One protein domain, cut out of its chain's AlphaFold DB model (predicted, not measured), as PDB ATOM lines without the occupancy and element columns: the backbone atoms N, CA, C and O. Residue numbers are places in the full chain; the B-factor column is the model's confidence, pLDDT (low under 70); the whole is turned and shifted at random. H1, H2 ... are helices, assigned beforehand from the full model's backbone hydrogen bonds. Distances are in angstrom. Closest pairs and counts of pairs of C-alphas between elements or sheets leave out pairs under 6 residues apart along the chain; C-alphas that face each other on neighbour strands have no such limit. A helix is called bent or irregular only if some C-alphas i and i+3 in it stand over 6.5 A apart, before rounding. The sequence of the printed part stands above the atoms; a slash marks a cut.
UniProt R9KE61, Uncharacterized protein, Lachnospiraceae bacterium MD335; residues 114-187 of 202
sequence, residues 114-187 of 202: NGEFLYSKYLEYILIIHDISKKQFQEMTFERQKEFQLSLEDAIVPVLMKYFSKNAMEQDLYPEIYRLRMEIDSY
ATOM      1  N   ASN A 114      21.241  -8.563 -27.890       46.72
ATOM      2  CA  ASN A 114      21.622  -8.785 -29.292       46.72
ATOM      3  C   ASN A 114      23.115  -8.533 -29.588       46.72
ATOM      4  O   ASN A 114      23.460  -8.088 -30.677       46.72
ATOM      5  N   GLY A 115      23.997  -8.831 -28.627       50.78
ATOM      6  CA  GLY A 115      25.447  -8.646 -28.783       50.78
ATOM      7  C   GLY A 115      25.942  -7.217 -28.542       50.78
ATOM      8  O   GLY A 115      27.136  -6.981 -28.662       50.78
ATOM      9  N   GLU A 116      25.059  -6.287 -28.167       54.78
ATOM     10  CA  GLU A 116      25.435  -4.931 -27.763       54.78
ATOM     11  C   GLU A 116      25.273  -4.750 -26.248       54.78
ATOM     12  O   GLU A 116      24.345  -5.280 -25.622       54.78
ATOM     13  N   PHE A 117      26.185  -3.977 -25.661       66.19
ATOM     14  CA  PHE A 117      26.137  -3.587 -24.258       66.19
ATOM     15  C   PHE A 117      24.868  -2.762 -23.975       66.19
ATOM     16  O   PHE A 117      24.484  -1.910 -24.783       66.19
ATOM     17  N   LEU A 118      24.213  -2.988 -22.827       67.50
ATOM     18  CA  LEU A 118      22.920  -2.375 -22.476       67.50
ATOM     19  C   LEU A 118      22.921  -0.845 -22.627       67.50
ATOM     20  O   LEU A 118      21.943  -0.271 -23.107       67.50
ATOM     21  N   TYR A 119      24.023  -0.188 -22.268       79.00
ATOM     22  CA  TYR A 119      24.141   1.263 -22.384       79.00
ATOM     23  C   TYR A 119      24.109   1.752 -23.845       79.00
ATOM     24  O   TYR A 119      23.485   2.768 -24.142       79.00
ATOM     25  N   SER A 120      24.663   0.985 -24.793       80.50
ATOM     26  CA  SER A 120      24.576   1.308 -26.227       80.50
ATOM     27  C   SER A 120      23.123   1.309 -26.716       80.50
ATOM     28  O   SER A 120      22.709   2.206 -27.451       80.50
ATOM     29  N   LYS A 121      22.319   0.346 -26.245       83.19
ATOM     30  CA  LYS A 121      20.881   0.277 -26.546       83.19
ATOM     31  C   LYS A 121      20.082   1.391 -25.888       83.19
ATOM     32  O   LYS A 121      19.174   1.936 -26.506       83.19
ATOM     33  N   TYR A 122      20.426   1.735 -24.654       87.00
ATOM     34  CA  TYR A 122      19.839   2.871 -23.957       87.00
ATOM     35  C   TYR A 122      20.043   4.181 -24.734       87.00
ATOM     36  O   TYR A 122      19.064   4.878 -25.007       87.00
ATOM     37  N   LEU A 123      21.271   4.458 -25.187       89.94
ATOM     38  CA  LEU A 123      21.560   5.612 -26.042       89.94
ATOM     39  C   LEU A 123      20.782   5.551 -27.358       89.94
ATOM     40  O   LEU A 123      20.140   6.526 -27.738       89.94
ATOM     41  N   GLU A 124      20.791   4.403 -28.040       89.81
ATOM     42  CA  GLU A 124      20.065   4.217 -29.299       89.81
ATOM     43  C   GLU A 124      18.571   4.545 -29.155       89.81
ATOM     44  O   GLU A 124      18.027   5.277 -29.981       89.81
ATOM     45  N   TYR A 125      17.909   4.076 -28.094       91.31
ATOM     46  CA  TYR A 125      16.491   4.365 -27.875       91.31
ATOM     47  C   TYR A 125      16.215   5.823 -27.524       91.31
ATOM     48  O   TYR A 125      15.218   6.365 -28.001       91.31
ATOM     49  N   ILE A 126      17.084   6.476 -26.748       93.88
ATOM     50  CA  ILE A 126      16.956   7.915 -26.490       93.88
ATOM     51  C   ILE A 126      17.016   8.687 -27.805       93.88
ATOM     52  O   ILE A 126      16.156   9.531 -28.046       93.88
ATOM     53  N   LEU A 127      17.979   8.371 -28.671       94.50
ATOM     54  CA  LEU A 127      18.119   9.031 -29.967       94.50
ATOM     55  C   LEU A 127      16.890   8.780 -30.857       94.50
ATOM     56  O   LEU A 127      16.300   9.738 -31.352       94.50
ATOM     57  N   ILE A 128      16.447   7.521 -30.984       93.31
ATOM     58  CA  ILE A 128      15.291   7.141 -31.818       93.31
ATOM     59  C   ILE A 128      14.011   7.856 -31.380       93.31
ATOM     60  O   ILE A 128      13.277   8.351 -32.230       93.31
ATOM     61  N   ILE A 129      13.733   7.923 -30.074       95.50
ATOM     62  CA  ILE A 129      12.516   8.568 -29.547       95.50
ATOM     63  C   ILE A 129      12.475  10.070 -29.880       95.50
ATOM     64  O   ILE A 129      11.393  10.648 -29.935       95.50
ATOM     65  N   HIS A 130      13.631  10.689 -30.125       95.31
ATOM     66  CA  HIS A 130      13.757  12.105 -30.474       95.31
ATOM     67  C   HIS A 130      14.055  12.330 -31.965       95.31
ATOM     68  O   HIS A 130      14.550  13.394 -32.329       95.31
ATOM     69  N   ASP A 131      13.785  11.339 -32.823       94.62
ATOM     70  CA  ASP A 131      14.028  11.393 -34.272       94.62
ATOM     71  C   ASP A 131      15.502  11.657 -34.655       94.62
ATOM     72  O   ASP A 131      15.817  12.146 -35.744       94.62
ATOM     73  N   ILE A 132      16.438  11.291 -33.774       95.56
ATOM     74  CA  ILE A 132      17.880  11.368 -34.017       95.56
ATOM     75  C   ILE A 132      18.378   9.978 -34.413       95.56
ATOM     76  O   ILE A 132      18.134   8.975 -33.745       95.56
ATOM     77  N   SER A 133      19.113   9.896 -35.520       92.69
ATOM     78  CA  SER A 133      19.677   8.623 -35.970       92.69
ATOM     79  C   SER A 133      20.969   8.292 -35.219       92.69
ATOM     80  O   SER A 133      21.805   9.163 -34.981       92.69
ATOM     81  N   LYS A 134      21.203   7.001 -34.934       89.88
ATOM     82  CA  LYS A 134      22.476   6.504 -34.363       89.88
ATOM     83  C   LYS A 134      23.695   6.943 -35.190       89.88
ATOM     84  O   LYS A 134      24.753   7.213 -34.634       89.88
ATOM     85  N   LYS A 135      23.520   7.088 -36.509       93.44
ATOM     86  CA  LYS A 135      24.548   7.581 -37.434       93.44
ATOM     87  C   LYS A 135      25.035   8.994 -37.079       93.44
ATOM     88  O   LYS A 135      26.236   9.212 -37.085       93.44
ATOM     89  N   GLN A 136      24.136   9.914 -36.716       94.31
ATOM     90  CA  GLN A 136      24.525  11.279 -36.333       94.31
ATOM     91  C   GLN A 136      25.433  11.292 -35.099       94.31
ATOM     92  O   GLN A 136      26.369  12.079 -35.037       94.31
ATOM     93  N   PHE A 137      25.185  10.402 -34.137       92.81
ATOM     94  CA  PHE A 137      26.061  10.226 -32.978       92.81
ATOM     95  C   PHE A 137      27.421   9.633 -33.379       92.81
ATOM     96  O   PHE A 137      28.458  10.146 -32.977       92.81
ATOM     97  N   GLN A 138      27.426   8.595 -34.219       90.81
ATOM     98  CA  GLN A 138      28.653   7.931 -34.680       90.81
ATOM     99  C   GLN A 138      29.557   8.827 -35.541       90.81
ATOM    100  O   GLN A 138      30.762   8.602 -35.592       90.81
ATOM    101  N   GLU A 139      28.992   9.828 -36.219       95.44
ATOM    102  CA  GLU A 139      29.739  10.812 -37.012       95.44
ATOM    103  C   GLU A 139      30.432  11.887 -36.153       95.44
ATOM    104  O   GLU A 139      31.275  12.626 -36.661       95.44
ATOM    105  N   MET A 140      30.107  11.986 -34.856       94.81
ATOM    106  CA  MET A 140      30.787  12.897 -33.929       94.81
ATOM    107  C   MET A 140      32.198  12.400 -33.589       94.81
ATOM    108  O   MET A 140      32.454  11.196 -33.590       94.81
ATOM    109  N   THR A 141      33.100  13.318 -33.220       93.81
ATOM    110  CA  THR A 141      34.401  12.934 -32.646       93.81
ATOM    111  C   THR A 141      34.210  12.225 -31.307       93.81
ATOM    112  O   THR A 141      33.196  12.432 -30.634       93.81
ATOM    113  N   PHE A 142      35.188  11.420 -30.896       88.00
ATOM    114  CA  PHE A 142      35.143  10.712 -29.618       88.00
ATOM    115  C   PHE A 142      34.896  11.664 -28.435       88.00
ATOM    116  O   PHE A 142      34.047  11.388 -27.590       88.00
ATOM    117  N   GLU A 143      35.544  12.830 -28.413       90.81
ATOM    118  CA  GLU A 143      35.384  13.831 -27.352       90.81
ATOM    119  C   GLU A 143      33.949  14.354 -27.289       90.81
ATOM    120  O   GLU A 143      33.385  14.495 -26.207       90.81
ATOM    121  N   ARG A 144      33.326  14.595 -28.451       93.31
ATOM    122  CA  ARG A 144      31.926  15.029 -28.534       93.31
ATOM    123  C   ARG A 144      30.954  13.922 -28.146       93.31
ATOM    124  O   ARG A 144      29.970  14.200 -27.466       93.31
ATOM    125  N   GLN A 145      31.236  12.676 -28.524       91.69
ATOM    126  CA  GLN A 145      30.453  11.526 -28.075       91.69
ATOM    127  C   GLN A 145      30.534  11.378 -26.551       91.69
ATOM    128  O   GLN A 145      29.508  11.152 -25.906       91.69
ATOM    129  N   LYS A 146      31.728  11.520 -25.965       89.88
ATOM    130  CA  LYS A 146      31.958  11.459 -24.515       89.88
ATOM    131  C   LYS A 146      31.238  12.595 -23.787       89.88
ATOM    132  O   LYS A 146      30.493  12.335 -22.848       89.88
ATOM    133  N   GLU A 147      31.377  13.832 -24.261       94.19
ATOM    134  CA  GLU A 147      30.693  15.010 -23.707       94.19
ATOM    135  C   GLU A 147      29.163  14.860 -23.731       94.19
ATOM    136  O   GLU A 147      28.498  15.149 -22.733       94.19
ATOM    137  N   PHE A 148      28.601  14.366 -24.839       94.44
ATOM    138  CA  PHE A 148      27.168  14.092 -24.961       94.44
ATOM    139  C   PHE A 148      26.694  13.070 -23.921       94.44
ATOM    140  O   PHE A 148      25.712  13.311 -23.219       94.44
ATOM    141  N   GLN A 149      27.407  11.949 -23.797       92.38
ATOM    142  CA  GLN A 149      27.076  10.880 -22.853       92.38
ATOM    143  C   GLN A 149      27.161  11.357 -21.397       92.38
ATOM    144  O   GLN A 149      26.250  11.097 -20.616       92.38
ATOM    145  N   LEU A 150      28.204  12.113 -21.035       92.50
ATOM    146  CA  LEU A 150      28.335  12.693 -19.695       92.50
ATOM    147  C   LEU A 150      27.207  13.682 -19.388       92.50
ATOM    148  O   LEU A 150      26.596  13.601 -18.325       92.50
ATOM    149  N   SER A 151      26.886  14.566 -20.336       95.38
ATOM    150  CA  SER A 151      25.804  15.549 -20.184       95.38
ATOM    151  C   SER A 151      24.438  14.882 -19.999       95.38
ATOM    152  O   SER A 151      23.595  15.378 -19.254       95.38
ATOM    153  N   LEU A 152      24.217  13.750 -20.672       94.81
ATOM    154  CA  LEU A 152      22.998  12.963 -20.545       94.81
ATOM    155  C   LEU A 152      22.857  12.369 -19.136       94.81
ATOM    156  O   LEU A 152      21.811  12.530 -18.506       94.81
ATOM    157  N   GLU A 153      23.912  11.741 -18.618       93.38
ATOM    158  CA  GLU A 153      23.907  11.173 -17.266       93.38
ATOM    159  C   GLU A 153      23.801  12.268 -16.189       93.38
ATOM    160  O   GLU A 153      23.024  12.125 -15.243       93.38
ATOM    161  N   ASP A 154      24.480  13.405 -16.376       93.25
ATOM    162  CA  ASP A 154      24.388  14.574 -15.489       93.25
ATOM    163  C   ASP A 154      22.974  15.176 -15.441       93.25
ATOM    164  O   ASP A 154      22.572  15.739 -14.420       93.25
ATOM    165  N   ALA A 155      22.184  15.024 -16.506       95.00
ATOM    166  CA  ALA A 155      20.784  15.441 -16.531       95.00
ATOM    167  C   ALA A 155      19.837  14.395 -15.914       95.00
ATOM    168  O   ALA A 155      18.869  14.753 -15.236       95.00
ATOM    169  N   ILE A 156      20.092  13.103 -16.138       93.56
ATOM    170  CA  ILE A 156      19.177  12.017 -15.759       93.56
ATOM    171  C   ILE A 156      19.328  11.619 -14.293       93.56
ATOM    172  O   ILE A 156      18.316  11.430 -13.610       93.56
ATOM    173  N   VAL A 157      20.555  11.540 -13.775       93.25
ATOM    174  CA  VAL A 157      20.804  11.125 -12.387       93.25
ATOM    175  C   VAL A 157      20.054  12.004 -11.373       93.25
ATOM    176  O   VAL A 157      19.356  11.441 -10.524       93.25
ATOM    177  N   PRO A 158      20.063  13.352 -11.464       93.81
ATOM    178  CA  PRO A 158      19.282  14.195 -10.557       93.81
ATOM    179  C   PRO A 158      17.773  13.932 -10.619       93.81
ATOM    180  O   PRO A 158      17.089  13.979  -9.593       93.81
ATOM    181  N   VAL A 159      17.235  13.631 -11.808       95.69
ATOM    182  CA  VAL A 159      15.816  13.285 -11.974       95.69
ATOM    183  C   VAL A 159      15.506  11.968 -11.268       95.69
ATOM    184  O   VAL A 159      14.515  11.892 -10.546       95.69
ATOM    185  N   LEU A 160      16.358  10.952 -11.409       93.81
ATOM    186  CA  LEU A 160      16.187   9.675 -10.713       93.81
ATOM    187  C   LEU A 160      16.260   9.851  -9.189       93.81
ATOM    188  O   LEU A 160      15.364   9.394  -8.480       93.81
ATOM    189  N   MET A 161      17.255  10.587  -8.686       93.75
ATOM    190  CA  MET A 161      17.413  10.868  -7.250       93.75
ATOM    191  C   MET A 161      16.237  11.649  -6.648       93.75
ATOM    192  O   MET A 161      15.996  11.577  -5.445       93.75
ATOM    193  N   LYS A 162      15.484  12.397  -7.463       94.62
ATOM    194  CA  LYS A 162      14.279  13.101  -7.009       94.62
ATOM    195  C   LYS A 162      13.134  12.148  -6.658       94.62
ATOM    196  O   LYS A 162      12.355  12.452  -5.758       94.62
ATOM    197  N   TYR A 163      12.993  11.043  -7.388       95.31
ATOM    198  CA  TYR A 163      11.857  10.122  -7.244       95.31
ATOM    199  C   TYR A 163      12.198   8.844  -6.483       95.31
ATOM    200  O   TYR A 163      11.304   8.203  -5.935       95.31
ATOM    201  N   PHE A 164      13.476   8.486  -6.421       93.06
ATOM    202  CA  PHE A 164      13.950   7.288  -5.749       93.06
ATOM    203  C   PHE A 164      14.953   7.684  -4.668       93.06
ATOM    204  O   PHE A 164      15.851   8.481  -4.910       93.06
ATOM    205  N   SER A 165      14.802   7.127  -3.467       89.25
ATOM    206  CA  SER A 165      15.747   7.325  -2.359       89.25
ATOM    207  C   SER A 165      16.712   6.153  -2.188       89.25
ATOM    208  O   SER A 165      17.750   6.301  -1.550       89.25
ATOM    209  N   LYS A 166      16.377   4.994  -2.764       90.19
ATOM    210  CA  LYS A 166      17.122   3.748  -2.608       90.19
ATOM    211  C   LYS A 166      17.230   2.972  -3.912       90.19
ATOM    212  O   LYS A 166      16.363   3.078  -4.779       90.19
ATOM    213  N   ASN A 167      18.281   2.167  -4.022       84.44
ATOM    214  CA  ASN A 167      18.459   1.212  -5.109       84.44
ATOM    215  C   ASN A 167      17.672  -0.094  -4.851       84.44
ATOM    216  O   ASN A 167      17.065  -0.284  -3.799       84.44
ATOM    217  N   ALA A 168      17.729  -1.036  -5.797       78.19
ATOM    218  CA  ALA A 168      17.061  -2.340  -5.684       78.19
ATOM    219  C   ALA A 168      17.555  -3.221  -4.512       78.19
ATOM    220  O   ALA A 168      16.921  -4.219  -4.185       78.19
ATOM    221  N   MET A 169      18.681  -2.872  -3.882       77.56
ATOM    222  CA  MET A 169      19.227  -3.548  -2.700       77.56
ATOM    223  C   MET A 169      18.853  -2.832  -1.392       77.56
ATOM    224  O   MET A 169      19.433  -3.139  -0.350       77.56
ATOM    225  N   GLU A 170      17.908  -1.885  -1.427       81.81
ATOM    226  CA  GLU A 170      17.484  -1.063  -0.283       81.81
ATOM    227  C   GLU A 170      18.593  -0.175   0.312       81.81
ATOM    228  O   GLU A 170      18.477   0.287   1.453       81.81
ATOM    229  N   GLN A 171      19.655   0.070  -0.455       83.81
ATOM    230  CA  GLN A 171      20.767   0.941  -0.083       83.81
ATOM    231  C   GLN A 171      20.562   2.333  -0.668       83.81
ATOM    232  O   GLN A 171      19.842   2.487  -1.657       83.81
ATOM    233  N   ASP A 172      21.225   3.328  -0.085       87.19
ATOM    234  CA  ASP A 172      21.262   4.671  -0.654       87.19
ATOM    235  C   ASP A 172      21.775   4.623  -2.100       87.19
ATOM    236  O   ASP A 172      22.600   3.787  -2.468       87.19
ATOM    237  N   LEU A 173      21.245   5.509  -2.943       84.62
ATOM    238  CA  LEU A 173      21.629   5.572  -4.355       84.62
ATOM    239  C   LEU A 173      23.084   6.014  -4.558       84.62
ATOM    240  O   LEU A 173      23.676   5.716  -5.593       84.62
ATOM    241  N   TYR A 174      23.639   6.761  -3.607       82.88
ATOM    242  CA  TYR A 174      24.985   7.309  -3.685       82.88
ATOM    243  C   TYR A 174      26.018   6.354  -3.061       82.88
ATOM    244  O   TYR A 174      25.771   5.876  -1.953       82.88
ATOM    245  N   PRO A 175      27.213   6.188  -3.668       83.31
ATOM    246  CA  PRO A 175      27.690   6.813  -4.913       83.31
ATOM    247  C   PRO A 175      27.312   6.065  -6.202       83.31
ATOM    248  O   PRO A 175      27.534   6.583  -7.295       83.31
ATOM    249  N   GLU A 176      26.757   4.857  -6.106       84.69
ATOM    250  CA  GLU A 176      26.643   3.907  -7.218       84.69
ATOM    251  C   GLU A 176      25.791   4.408  -8.390       84.69
ATOM    252  O   GLU A 176      26.013   3.987  -9.525       84.69
ATOM    253  N   ILE A 177      24.846   5.321  -8.157       87.56
ATOM    254  CA  ILE A 177      24.042   5.929  -9.223       87.56
ATOM    255  C   ILE A 177      24.890   6.708 -10.243       87.56
ATOM    256  O   ILE A 177      24.479   6.840 -11.390       87.56
ATOM    257  N   TYR A 178      26.095   7.152  -9.867       87.81
ATOM    258  CA  TYR A 178      27.045   7.828 -10.760       87.81
ATOM    259  C   TYR A 178      28.033   6.875 -11.449       87.81
ATOM    260  O   TYR A 178      28.938   7.338 -12.142       87.81
ATOM    261  N   ARG A 179      27.884   5.551 -11.291       86.38
ATOM    262  CA  ARG A 179      28.831   4.568 -11.841       86.38
ATOM    263  C   ARG A 179      29.035   4.729 -13.350       86.38
ATOM    264  O   ARG A 179      30.177   4.807 -13.780       86.38
ATOM    265  N   LEU A 180      27.956   4.822 -14.136       84.25
ATOM    266  CA  LEU A 180      28.046   4.963 -15.600       84.25
ATOM    267  C   LEU A 180      28.788   6.236 -15.998       84.25
ATOM    268  O   LEU A 180      29.698   6.197 -16.818       84.25
ATOM    269  N   ARG A 181      28.447   7.358 -15.361       87.69
ATOM    270  CA  ARG A 181      29.143   8.627 -15.561       87.69
ATOM    271  C   ARG A 181      30.645   8.491 -15.290       87.69
ATOM    272  O   ARG A 181      31.441   8.965 -16.089       87.69
ATOM    273  N   MET A 182      31.024   7.850 -14.180       85.69
ATOM    274  CA  MET A 182      32.430   7.593 -13.849       85.69
ATOM    275  C   MET A 182      33.112   6.705 -14.890       85.69
ATOM    276  O   MET A 182      34.205   7.045 -15.318       85.69
ATOM    277  N   GLU A 183      32.470   5.612 -15.314       84.19
ATOM    278  CA  GLU A 183      32.990   4.696 -16.340       84.19
ATOM    279  C   GLU A 183      33.269   5.444 -17.655       84.19
ATOM    280  O   GLU A 183      34.355   5.309 -18.214       84.19
ATOM    281  N   ILE A 184      32.338   6.295 -18.103       86.12
ATOM    282  CA  ILE A 184      32.490   7.131 -19.307       86.12
ATOM    283  C   ILE A 184      33.632   8.137 -19.136       86.12
ATOM    284  O   ILE A 184      34.436   8.324 -20.049       86.12
ATOM    285  N   ASP A 185      33.709   8.800 -17.981       86.50
ATOM    286  CA  ASP A 185      34.728   9.813 -17.691       86.50
ATOM    287  C   ASP A 185      36.137   9.205 -17.643       86.50
ATOM    288  O   ASP A 185      37.077   9.769 -18.203       86.50
ATOM    289  N   SER A 186      36.272   8.008 -17.064       84.31
ATOM    290  CA  SER A 186      37.535   7.269 -16.998       84.31
ATOM    291  C   SER A 186      37.911   6.538 -18.284       84.31
ATOM    292  O   SER A 186      39.051   6.111 -18.399       84.31
ATOM    293  N   TYR A 187      36.980   6.362 -19.229       81.50
ATOM    294  CA  TYR A 187      37.253   5.612 -20.453       81.50
ATOM    295  C   TYR A 187      38.290   6.330 -21.323       81.50
ATOM    296  O   TYR A 187      38.091   7.494 -21.712       81.50
TER     297      TYR A 187
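Overview. This is residues 114 to 187 of the 202 residues of an uncharacterized protein of Lachnospiraceae bacterium MD335 (UniProt R9KE61). A long helix, H3, and a shorter one, H4, folded back side by side with it make a helical hairpin; before it in the chain come H1 and the short H2, which forms a corner between H1 and the first end of H3. A loop of residues 164 to 175 joins the hairpin's helices at the other end of H3. The 74 printed residues include four named helices, in the order H1, H2, H3, H4, and no named strand; the class is all helix. The whole is elongated, spanning 40 by 26 by 25 A, and only just loose, close to compact, with a radius of gyration of the C-alphas of 13.8 A.

Along the chain. H1 is residues 118 to 129, 16.7 A long, beginning at C-alpha 118 (22.920, -2.375, -22.476). H2 is residues 134 to 138. H3 is residues 142 to 163, 32.3 A long from C-alpha 142 (35.143, 10.712, -29.618); it is neither bent nor irregular, but only just: C-alphas 155 and 158 are 6.3 A apart. H4 is residues 176 to 186, 15.0 A long, ending at C-alpha 186 (37.535, 7.269, -16.998); it is irregular, with C-alphas 177 and 180 7.6 A apart.

Arrangement. H1, with residues 124 to 128 alone, and H2 only just touch, only at the corner, with 3 pairs of C-alphas within 8 A; the closest C-alphas, of Glu 124 and Lys 134, are 6.1 A apart. H2 and H3 are close but not clearly touching, the closest C-alphas, of Phe 137 and Gln 145, being 6.7 A apart. H1 and H3 are only just apart, at 8.3 A. The hairpin helices H3 and H4 touch at a shallow tilt of 9 degrees, opposite ways; their closest C-alphas, of Leu 150 and Arg 181, are 5.9 A apart. Every O i to N i+4 pair is within hydrogen-bond range in H1 and H2, against 15 of 18 in H3 and 5 of 7 in H4.

Size, cuts and confidence. The C-alphas farthest apart, of Glu 139 and Glu 170, are 40.5 A apart. The printed part has no cut. The links H1 to H2 and H2 to H3 are tight; H3 to H4 is long, with 12 residues. The model's pLDDT is under 70 at residues 114 to 118.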